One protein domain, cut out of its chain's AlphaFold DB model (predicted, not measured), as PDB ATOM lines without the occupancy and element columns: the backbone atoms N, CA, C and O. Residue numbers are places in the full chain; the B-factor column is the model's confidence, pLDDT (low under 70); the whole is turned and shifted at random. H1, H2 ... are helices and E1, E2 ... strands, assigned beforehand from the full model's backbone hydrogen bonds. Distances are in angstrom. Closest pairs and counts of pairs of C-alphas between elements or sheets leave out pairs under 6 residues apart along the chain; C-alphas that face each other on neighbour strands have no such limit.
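What this domain is: This is residues 8 to 81 of the 117 residues of an uncharacterized protein of Psychromonas sp. SR45-3 (UniProt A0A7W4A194). A long two-stranded ribbon, E1 and E2, bends sharply; at one end short strands E3 and E4 widen it into a curled sheet like part of a barrel, and residues 65 to 70 stick out. The 74 printed residues, with four named strands and then helix H1, are mostly strand; the antiparallel sheet runs E3, E2, E1, E4. It is only just loose, close to extended: radius of gyration of the C-alphas 16.7 A, spans 53 by 32 by 21 A.

Where its parts are: Find C-alpha 8 at (29.367, 33.829, 47.154); E1 runs 34.8 A to residue 23, bending at 16. E2, residues 30 to 45, spans 40.0 A, bending at 40. E3 is residues 55 to 60, E4 74 to 77, H1 78 to 81, ending at (38.883, 38.811, 49.663).

How they stand to each other: Look for hairpin E1 and E2 at N 18 and O 33, 2.9 A, hairpin E2 and E3 at N 43 and O 57, 2.9 A, and antiparallel E1 and E4 at N 10 and O 76, 2.9 A, each within hydrogen-bond range. E1, E2 and E3 make a meander, antiparallel neighbours in turn; E4 beside E1 completes a Greek key. H1 only grazes the sheet and is too short for an O i to N i+4 pair.

The domain as a whole: The printed part has no cut; the E3 to E4 link is long. Residues 49 to 50, 52 and 81 are under pLDDT 70.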
ATOM      1  N   LYS A   8      30.281  33.220  46.197       94.88
ATOM      2  CA  LYS A   8      29.367  33.829  47.154       94.88
ATOM      3  C   LYS A   8      29.857  35.230  47.475       94.88
ATOM      4  O   LYS A   8      31.034  35.548  47.340       94.88
ATOM      5  N   GLY A   9      28.937  36.098  47.859       95.38
ATOM      6  CA  GLY A   9      29.270  37.474  48.168       95.38
ATOM      7  C   GLY A   9      28.321  38.099  49.166       95.38
ATOM      8  O   GLY A   9      27.257  37.567  49.497       95.38
ATOM      9  N   ARG A  10      28.719  39.273  49.645       95.06
ATOM     10  CA  ARG A  10      27.896  40.115  50.513       95.06
ATOM     11  C   ARG A  10      27.305  41.248  49.706       95.06
ATOM     12  O   ARG A  10      28.020  41.939  48.983       95.06
ATOM     13  N   VAL A  11      26.009  41.462  49.883       95.56
ATOM     14  CA  VAL A  11      25.305  42.599  49.301       95.56
ATOM     15  C   VAL A  11      25.334  43.721  50.317       95.56
ATOM     16  O   VAL A  11      25.004  43.519  51.486       95.56
ATOM     17  N   ALA A  12      25.737  44.904  49.884       94.06
ATOM     18  CA  ALA A  12      25.917  46.046  50.754       94.06
ATOM     19  C   ALA A  12      25.391  47.338  50.134       94.06
ATOM     20  O   ALA A  12      25.314  47.496  48.914       94.06
ATOM     21  N   VAL A  13      25.082  48.294  51.002       92.69
ATOM     22  CA  VAL A  13      24.741  49.671  50.633       92.69
ATOM     23  C   VAL A  13      25.723  50.633  51.276       92.69
ATOM     24  O   VAL A  13      26.346  50.318  52.290       92.69
ATOM     25  N   VAL A  14      25.857  51.821  50.693       92.00
ATOM     26  CA  VAL A  14      26.580  52.919  51.341       92.00
ATOM     27  C   VAL A  14      25.682  53.479  52.436       92.00
ATOM     28  O   VAL A  14      24.666  54.097  52.132       92.00
ATOM     29  N   ALA A  15      26.056  53.254  53.693       89.81
ATOM     30  CA  ALA A  15      25.356  53.827  54.839       89.81
ATOM     31  C   ALA A  15      25.705  55.306  55.014       89.81
ATOM     32  O   ALA A  15      24.839  56.127  55.296       89.81
ATOM     33  N   GLU A  16      26.975  55.651  54.815       90.81
ATOM     34  CA  GLU A  16      27.456  57.022  54.943       90.81
ATOM     35  C   GLU A  16      28.712  57.257  54.100       90.81
ATOM     36  O   GLU A  16      29.393  56.325  53.657       90.81
ATOM     37  N   LYS A  17      29.037  58.534  53.913       93.44
ATOM     38  CA  LYS A  17      30.315  58.986  53.368       93.44
ATOM     39  C   LYS A  17      31.021  59.819  54.420       93.44
ATOM     40  O   LYS A  17      30.398  60.691  55.017       93.44
ATOM     41  N   TYR A  18      32.308  59.576  54.616       93.81
ATOM     42  CA  TYR A  18      33.107  60.298  55.597       93.81
ATOM     43  C   TYR A  18      34.413  60.784  54.979       93.81
ATOM     44  O   TYR A  18      34.994  60.134  54.107       93.81
ATOM     45  N   GLN A  19      34.869  61.947  55.432       95.25
ATOM     46  CA  GLN A  19      36.178  62.471  55.068       95.25
ATOM     47  C   GLN A  19      37.247  61.823  55.944       95.25
ATOM     48  O   GLN A  19      37.046  61.581  57.133       95.25
ATOM     49  N   THR A  20      38.387  61.516  55.344       92.00
ATOM     50  CA  THR A  20      39.560  61.014  56.057       92.00
ATOM     51  C   THR A  20      40.515  62.160  56.374       92.00
ATOM     52  O   THR A  20      40.500  63.184  55.701       92.00
ATOM     53  N   ASN A  21      41.420  61.953  57.331       90.31
ATOM     54  CA  ASN A  21      42.483  62.920  57.635       90.31
ATOM     55  C   ASN A  21      43.566  62.994  56.541       90.31
ATOM     56  O   ASN A  21      44.486  63.801  56.636       90.31
ATOM     57  N   GLN A  22      43.501  62.126  55.528       92.25
ATOM     58  CA  GLN A  22      44.409  62.161  54.391       92.25
ATOM     59  C   GLN A  22      43.844  63.103  53.335       92.25
ATOM     60  O   GLN A  22      42.674  62.997  52.965       92.25
ATOM     61  N   VAL A  23      44.689  63.999  52.838       92.19
ATOM     62  CA  VAL A  23      44.352  64.895  51.733       92.19
ATOM     63  C   VAL A  23      44.791  64.286  50.410       92.19
ATOM     64  O   VAL A  23      45.855  63.672  50.305       92.19
ATOM     65  N   ASP A  24      43.956  64.451  49.398       90.19
ATOM     66  CA  ASP A  24      44.306  64.114  48.033       90.19
ATOM     67  C   ASP A  24      45.368  65.098  47.517       90.19
ATOM     68  O   ASP A  24      45.244  66.316  47.661       90.19
ATOM     69  N   ARG A  25      46.445  64.569  46.925       88.75
ATOM     70  CA  ARG A  25      47.620  65.373  46.548       88.75
ATOM     71  C   ARG A  25      47.366  66.319  45.374       88.75
ATOM     72  O   ARG A  25      48.157  67.234  45.177       88.75
ATOM     73  N   GLN A  26      46.315  66.088  44.589       88.81
ATOM     74  CA  GLN A  26      46.000  66.889  43.405       88.81
ATOM     75  C   GLN A  26      45.011  68.010  43.733       88.81
ATOM     76  O   GLN A  26      45.173  69.134  43.268       88.81
ATOM     77  N   SER A  27      44.000  67.712  44.546       89.75
ATOM     78  CA  SER A  27      42.943  68.660  44.916       89.75
ATOM     79  C   SER A  27      43.207  69.399  46.230       89.75
ATOM     80  O   SER A  27      42.565  70.415  46.493       89.75
ATOM     81  N   GLY A  28      44.113  68.896  47.076       90.38
ATOM     82  CA  GLY A  28      44.362  69.433  48.417       90.38
ATOM     83  C   GLY A  28      43.193  69.244  49.390       90.38
ATOM     84  O   GLY A  28      43.236  69.768  50.500       90.38
ATOM     85  N   GLN A  29      42.149  68.510  48.994       91.12
ATOM     86  CA  GLN A  29      40.949  68.279  49.796       91.12
ATOM     87  C   GLN A  29      41.027  66.939  50.543       91.12
ATOM     88  O   GLN A  29      41.663  66.001  50.051       91.12
ATOM     89  N   PRO A  30      40.364  66.796  51.706       92.56
ATOM     90  CA  PRO A  30      40.237  65.514  52.394       92.56
ATOM     91  C   PRO A  30      39.640  64.420  51.500       92.56
ATOM     92  O   PRO A  30      38.600  64.605  50.862       92.56
ATOM     93  N   ILE A  31      40.264  63.239  51.489       93.81
ATOM     94  CA  ILE A  31      39.759  62.079  50.745       93.81
ATOM     95  C   ILE A  31      38.432  61.645  51.365       93.81
ATOM     96  O   ILE A  31      38.363  61.372  52.563       93.81
ATOM     97  N   THR A  32      37.389  61.524  50.545       94.50
ATOM     98  CA  THR A  32      36.087  60.991  50.971       94.50
ATOM     99  C   THR A  32      36.026  59.482  50.740       94.50
ATOM    100  O   THR A  32      36.336  59.004  49.649       94.50
ATOM    101  N   LYS A  33      35.594  58.724  51.752       94.06
ATOM    102  CA  LYS A  33      35.385  57.271  51.686       94.06
ATOM    103  C   LYS A  33      33.938  56.902  51.996       94.06
ATOM    104  O   LYS A  33      33.248  57.601  52.734       94.06
ATOM    105  N   ASN A  34      33.491  55.782  51.434       94.94
ATOM    106  CA  ASN A  34      32.183  55.201  51.719       94.94
ATOM    107  C   ASN A  34      32.296  54.228  52.899       94.94
ATOM    108  O   ASN A  34      33.208  53.398  52.926       94.94
ATOM    109  N   ARG A  35      31.341  54.277  53.827       94.06
ATOM    110  CA  ARG A  35      31.106  53.209  54.803       94.06
ATOM    111  C   ARG A  35      29.961  52.342  54.304       94.06
ATOM    112  O   ARG A  35      28.873  52.842  54.015       94.06
ATOM    113  N   TYR A  36      30.227  51.048  54.204       93.31
ATOM    114  CA  TYR A  36      29.263  50.069  53.724       93.31
ATOM    115  C   TYR A  36      28.623  49.324  54.891       93.31
ATOM    116  O   TYR A  36      29.294  49.024  55.877       93.31
ATOM    117  N   ILE A  37      27.343  48.991  54.749       91.94
ATOM    118  CA  ILE A  37      26.645  48.037  55.619       91.94
ATOM    119  C   ILE A  37      26.134  46.882  54.770       91.94
ATOM    120  O   ILE A  37      25.673  47.096  53.649       91.94
ATOM    121  N   SER A  38      26.241  45.661  55.293       93.12
ATOM    122  CA  SER A  38      25.688  44.478  54.631       93.12
ATOM    123  C   SER A  38      24.174  44.446  54.814       93.12
ATOM    124  O   SER A  38      23.682  44.673  55.915       93.12
ATOM    125  N   VAL A  39      23.456  44.168  53.732       94.31
ATOM    126  CA  VAL A  39      21.988  44.076  53.690       94.31
ATOM    127  C   VAL A  39      21.508  42.724  53.170       94.31
ATOM    128  O   VAL A  39      20.308  42.506  53.049       94.31
ATOM    129  N   GLY A  40      22.434  41.827  52.828       95.00
ATOM    130  CA  GLY A  40      22.093  40.532  52.273       95.00
ATOM    131  C   GLY A  40      23.288  39.772  51.715       95.00
ATOM    132  O   GLY A  40      24.454  40.110  51.960       95.00
ATOM    133  N   ARG A  41      22.979  38.747  50.926       96.44
ATOM    134  CA  ARG A  41      23.935  37.816  50.319       96.44
ATOM    135  C   ARG A  41      23.705  37.720  48.820       96.44
ATOM    136  O   ARG A  41      22.592  37.921  48.339       96.44
ATOM    137  N   ALA A  42      24.771  37.419  48.095       96.62
ATOM    138  CA  ALA A  42      24.716  37.132  46.674       96.62
ATOM    139  C   ALA A  42      25.325  35.762  46.390       96.62
ATOM    140  O   ALA A  42      26.340  35.398  46.988       96.62
ATOM    141  N   THR A  43      24.738  35.042  45.440       95.69
ATOM    142  CA  THR A  43      25.270  33.777  44.932       95.69
ATOM    143  C   THR A  43      25.463  33.900  43.429       95.69
ATOM    144  O   THR A  43      24.528  34.226  42.697       95.69
ATOM    145  N   LEU A  44      26.686  33.648  42.962       93.69
ATOM    146  CA  LEU A  44      26.997  33.561  41.541       93.69
ATOM    147  C   LEU A  44      26.888  32.101  41.109       93.69
ATOM    148  O   LEU A  44      27.637  31.245  41.579       93.69
ATOM    149  N   TRP A  45      25.970  31.819  40.196       91.69
ATOM    150  CA  TRP A  45      25.719  30.488  39.662       91.69
ATOM    151  C   TRP A  45      26.321  30.323  38.261       91.69
ATOM    152  O   TRP A  45      26.408  31.299  37.504       91.69
ATOM    153  N   PRO A  46      26.691  29.088  37.871       87.06
ATOM    154  CA  PRO A  46      27.003  28.772  36.484       87.06
ATOM    155  C   PRO A  46      25.878  29.190  35.537       87.06
ATOM    156  O   PRO A  46      24.694  29.186  35.900       87.06
ATOM    157  N   SER A  47      26.244  29.553  34.308       82.25
ATOM    158  CA  SER A  47      25.244  29.870  33.298       82.25
ATOM    159  C   SER A  47      24.417  28.619  32.980       82.25
ATOM    160  O   SER A  47      24.922  27.492  32.957       82.25
ATOM    161  N   GLN A  48      23.112  28.803  32.787       75.69
ATOM    162  CA  GLN A  48      22.237  27.703  32.386       75.69
ATOM    163  C   GLN A  48      22.575  27.286  30.952       75.69
ATOM    164  O   GLN A  48      23.035  28.111  30.157       75.69
ATOM    165  N   GLN A  49      22.345  26.014  30.603       63.19
ATOM    166  CA  GLN A  49      22.450  25.582  29.208       63.19
ATOM    167  C   GLN A  49      21.601  26.538  28.357       63.19
ATOM    168  O   GLN A  49      20.468  26.830  28.725       63.19
ATOM    169  N   TYR A  50      22.179  27.070  27.276       67.00
ATOM    170  CA  TYR A  50      21.593  28.087  26.380       67.00
ATOM    171  C   TYR A  50      21.643  29.555  26.845       67.00
ATOM    172  O   TYR A  50      21.202  30.425  26.097       67.00
ATOM    173  N   SER A  51      22.246  29.864  27.998       70.31
ATOM    174  CA  SER A  51      22.565  31.239  28.398       70.31
ATOM    175  C   SER A  51      24.076  31.441  28.507       70.31
ATOM    176  O   SER A  51      24.789  30.641  29.113       70.31
ATOM    177  N   THR A  52      24.577  32.530  27.925       66.81
ATOM    178  CA  THR A  52      25.960  33.002  28.101       66.81
ATOM    179  C   THR A  52      26.102  33.966  29.279       66.81
ATOM    180  O   THR A  52      27.221  34.320  29.644       66.81
ATOM    181  N   ALA A  53      24.989  34.401  29.878       70.44
ATOM    182  CA  ALA A  53      25.011  35.357  30.973       70.44
ATOM    183  C   ALA A  53      25.242  34.654  32.327       70.44
ATOM    184  O   ALA A  53      24.651  33.596  32.574       70.44
ATOM    185  N   PRO A  54      26.074  35.230  33.214       73.19
ATOM    186  CA  PRO A  54      26.205  34.759  34.587       73.19
ATOM    187  C   PRO A  54      24.892  34.969  35.345       73.19
ATOM    188  O   PRO A  54      24.258  36.019  35.237       73.19
ATOM    189  N   ASN A  55      24.500  33.975  36.138       88.00
ATOM    190  CA  ASN A  55      23.293  34.034  36.951       88.00
ATOM    191  C   ASN A  55      23.662  34.532  38.350       88.00
ATOM    192  O   ASN A  55      24.348  33.830  39.090       88.00
ATOM    193  N   VAL A  56      23.224  35.738  38.710       91.69
ATOM    194  CA  VAL A  56      23.435  36.301  40.050       91.69
ATOM    195  C   VAL A  56      22.118  36.290  40.807       91.69
ATOM    196  O   VAL A  56      21.157  36.945  40.408       91.69
ATOM    197  N   GLU A  57      22.095  35.563  41.914       93.94
ATOM    198  CA  GLU A  57      21.002  35.565  42.877       93.94
ATOM    199  C   GLU A  57      21.337  36.512  44.029       93.94
ATOM    200  O   GLU A  57      22.482  36.561  44.479       93.94
ATOM    201  N   VAL A  58      20.350  37.285  44.484       94.44
ATOM    202  CA  VAL A  58      20.492  38.268  45.563       94.44
ATOM    203  C   VAL A  58      19.381  38.042  46.578       94.44
ATOM    204  O   VAL A  58      18.205  38.205  46.263       94.44
ATOM    205  N   GLU A  59      19.769  37.725  47.807       95.12
ATOM    206  CA  GLU A  59      18.876  37.625  48.959       95.12
ATOM    207  C   GLU A  59      19.110  38.830  49.865       95.12
ATOM    208  O   GLU A  59      20.241  39.081  50.282       95.12
ATOM    209  N   LEU A  60      18.057  39.595  50.160       93.00
ATOM    210  CA  LEU A  60      18.135  40.780  51.013       93.00
ATOM    211  C   LEU A  60      17.488  40.485  52.366       93.00
ATOM    212  O   LEU A  60      16.290  40.227  52.436       93.00
ATOM    213  N   ASP A  61      18.280  40.573  53.432       89.12
ATOM    214  CA  ASP A  61      17.823  40.412  54.816       89.12
ATOM    215  C   ASP A  61      17.057  41.657  55.293       89.12
ATOM    216  O   ASP A  61      16.173  41.582  56.146       89.12
ATOM    217  N   ALA A  62      17.413  42.826  54.752       81.75
ATOM    218  CA  ALA A  62      16.809  44.098  55.111       81.75
ATOM    219  C   ALA A  62      16.788  45.062  53.923       81.75
ATOM    220  O   ALA A  62      17.752  45.176  53.166       81.75
ATOM    221  N   LEU A  63      15.698  45.819  53.811       82.06
ATOM    222  CA  LEU A  63      15.602  46.961  52.911       82.06
ATOM    223  C   LEU A  63      15.613  48.254  53.734       82.06
ATOM    224  O   LEU A  63      14.938  48.320  54.764       82.06
ATOM    225  N   PRO A  64      16.346  49.295  53.306       71.81
ATOM    226  CA  PRO A  64      16.297  50.585  53.976       71.81
ATOM    227  C   PRO A  64      14.890  51.183  53.850       71.81
ATOM    228  O   PRO A  64      14.447  51.557  52.764       71.81
ATOM    229  N   ILE A  65      14.180  51.257  54.976       76.12
ATOM    230  CA  ILE A  65      12.864  51.893  55.067       76.12
ATOM    231  C   ILE A  65      13.000  53.420  55.006       76.12
ATOM    232  O   ILE A  65      13.962  53.990  55.515       76.12
ATOM    233  N   GLY A  66      12.036  54.092  54.374       75.31
ATOM    234  CA  GLY A  66      12.015  55.558  54.269       75.31
ATOM    235  C   GLY A  66      12.940  56.155  53.202       75.31
ATOM    236  O   GLY A  66      12.984  57.375  53.059       75.31
ATOM    237  N   HIS A  67      13.649  55.334  52.419       72.00
ATOM    238  CA  HIS A  67      14.405  55.821  51.263       72.00
ATOM    239  C   HIS A  67      13.468  56.094  50.082       72.00
ATOM    240  O   HIS A  67      12.854  55.178  49.539       72.00
ATOM    241  N   ALA A  68      13.383  57.352  49.652       73.56
ATOM    242  CA  ALA A  68      12.692  57.729  48.426       73.56
ATOM    243  C   ALA A  68      13.708  57.821  47.277       73.56
ATOM    244  O   ALA A  68      14.464  58.784  47.174       73.56
ATOM    245  N   GLY A  69      13.741  56.809  46.406       80.38
ATOM    246  CA  GLY A  69      14.544  56.843  45.184       80.38
ATOM    247  C   GLY A  69      15.224  55.524  44.843       80.38
ATOM    248  O   GLY A  69      14.916  54.467  45.387       80.38
ATOM    249  N   LYS A  70      16.169  55.587  43.900       84.56
ATOM    250  CA  LYS A  70      16.925  54.412  43.449       84.56
ATOM    251  C   LYS A  70      17.794  53.884  44.589       84.56
ATOM    252  O   LYS A  70      18.536  54.650  45.206       84.56
ATOM    253  N   LEU A  71      17.736  52.577  44.822       86.00
ATOM    254  CA  LEU A  71      18.654  51.882  45.714       86.00
ATOM    255  C   LEU A  71      19.863  51.409  44.905       86.00
ATOM    256  O   LEU A  71      19.708  50.717  43.900       86.00
ATOM    257  N   LYS A  72      21.071  51.793  45.329       91.44
ATOM    258  CA  LYS A  72      22.312  51.259  44.761       91.44
ATOM    259  C   LYS A  72      22.870  50.193  45.700       91.44
ATOM    260  O   LYS A  72      23.231  50.507  46.833       91.44
ATOM    261  N   LEU A  73      22.954  48.967  45.195       92.62
ATOM    262  CA  LEU A  73      23.549  47.820  45.870       92.62
ATOM    263  C   LEU A  73      24.949  47.556  45.306       92.62
ATOM    264  O   LEU A  73      25.196  47.753  44.116       92.62
ATOM    265  N   TYR A  74      25.845  47.097  46.169       94.75
ATOM    266  CA  TYR A  74      27.183  46.632  45.825       94.75
ATOM    267  C   TYR A  74      27.302  45.171  46.234       94.75
ATOM    268  O   TYR A  74      26.856  44.813  47.321       94.75
ATOM    269  N   ILE A  75      27.904  44.343  45.383       95.44
ATOM    270  CA  ILE A  75      28.238  42.962  45.726       95.44
ATOM    271  C   ILE A  75      29.748  42.889  45.907       95.44
ATOM    272  O   ILE A  75      30.497  43.270  45.009       95.44
ATOM    273  N   PHE A  76      30.170  42.430  47.078       94.69
ATOM    274  CA  PHE A  76      31.561  42.117  47.378       94.69
ATOM    275  C   PHE A  76      31.710  40.602  47.376       94.69
ATOM    276  O   PHE A  76      31.134  39.936  48.241       94.69
ATOM    277  N   TRP A  77      32.427  40.076  46.390       95.12
ATOM    278  CA  TRP A  77      32.632  38.643  46.225       95.12
ATOM    279  C   TRP A  77      33.677  38.112  47.205       95.12
ATOM    280  O   TRP A  77      34.628  38.809  47.571       95.12
ATOM    281  N   ASP A  78      33.505  36.874  47.654       91.75
ATOM    282  CA  ASP A  78      34.427  36.247  48.597       91.75
ATOM    283  C   ASP A  78      35.768  35.906  47.924       91.75
ATOM    284  O   ASP A  78      36.812  35.984  48.579       91.75
ATOM    285  N   SER A  79      35.771  35.617  46.616       89.88
ATOM    286  CA  SER A  79      37.005  35.425  45.838       89.88
ATOM    287  C   SER A  79      37.915  36.664  45.828       89.88
ATOM    288  O   SER A  79      39.136  36.524  45.930       89.88
ATOM    289  N   ASP A  80      37.351  37.878  45.829       82.62
ATOM    290  CA  ASP A  80      38.119  39.130  45.894       82.62
ATOM    291  C   ASP A  80      38.840  39.300  47.246       82.62
ATOM    292  O   ASP A  80      39.920  39.893  47.323       82.62
ATOM    293  N   ASN A  81      38.278  38.750  48.329       64.81
ATOM    294  CA  ASN A  81      38.883  38.811  49.663       64.81
ATOM    295  C   ASN A  81      40.070  37.854  49.830       64.81
ATOM    296  O   ASN A  81      40.945  38.120  50.657       64.81
TER     297      ASN A  81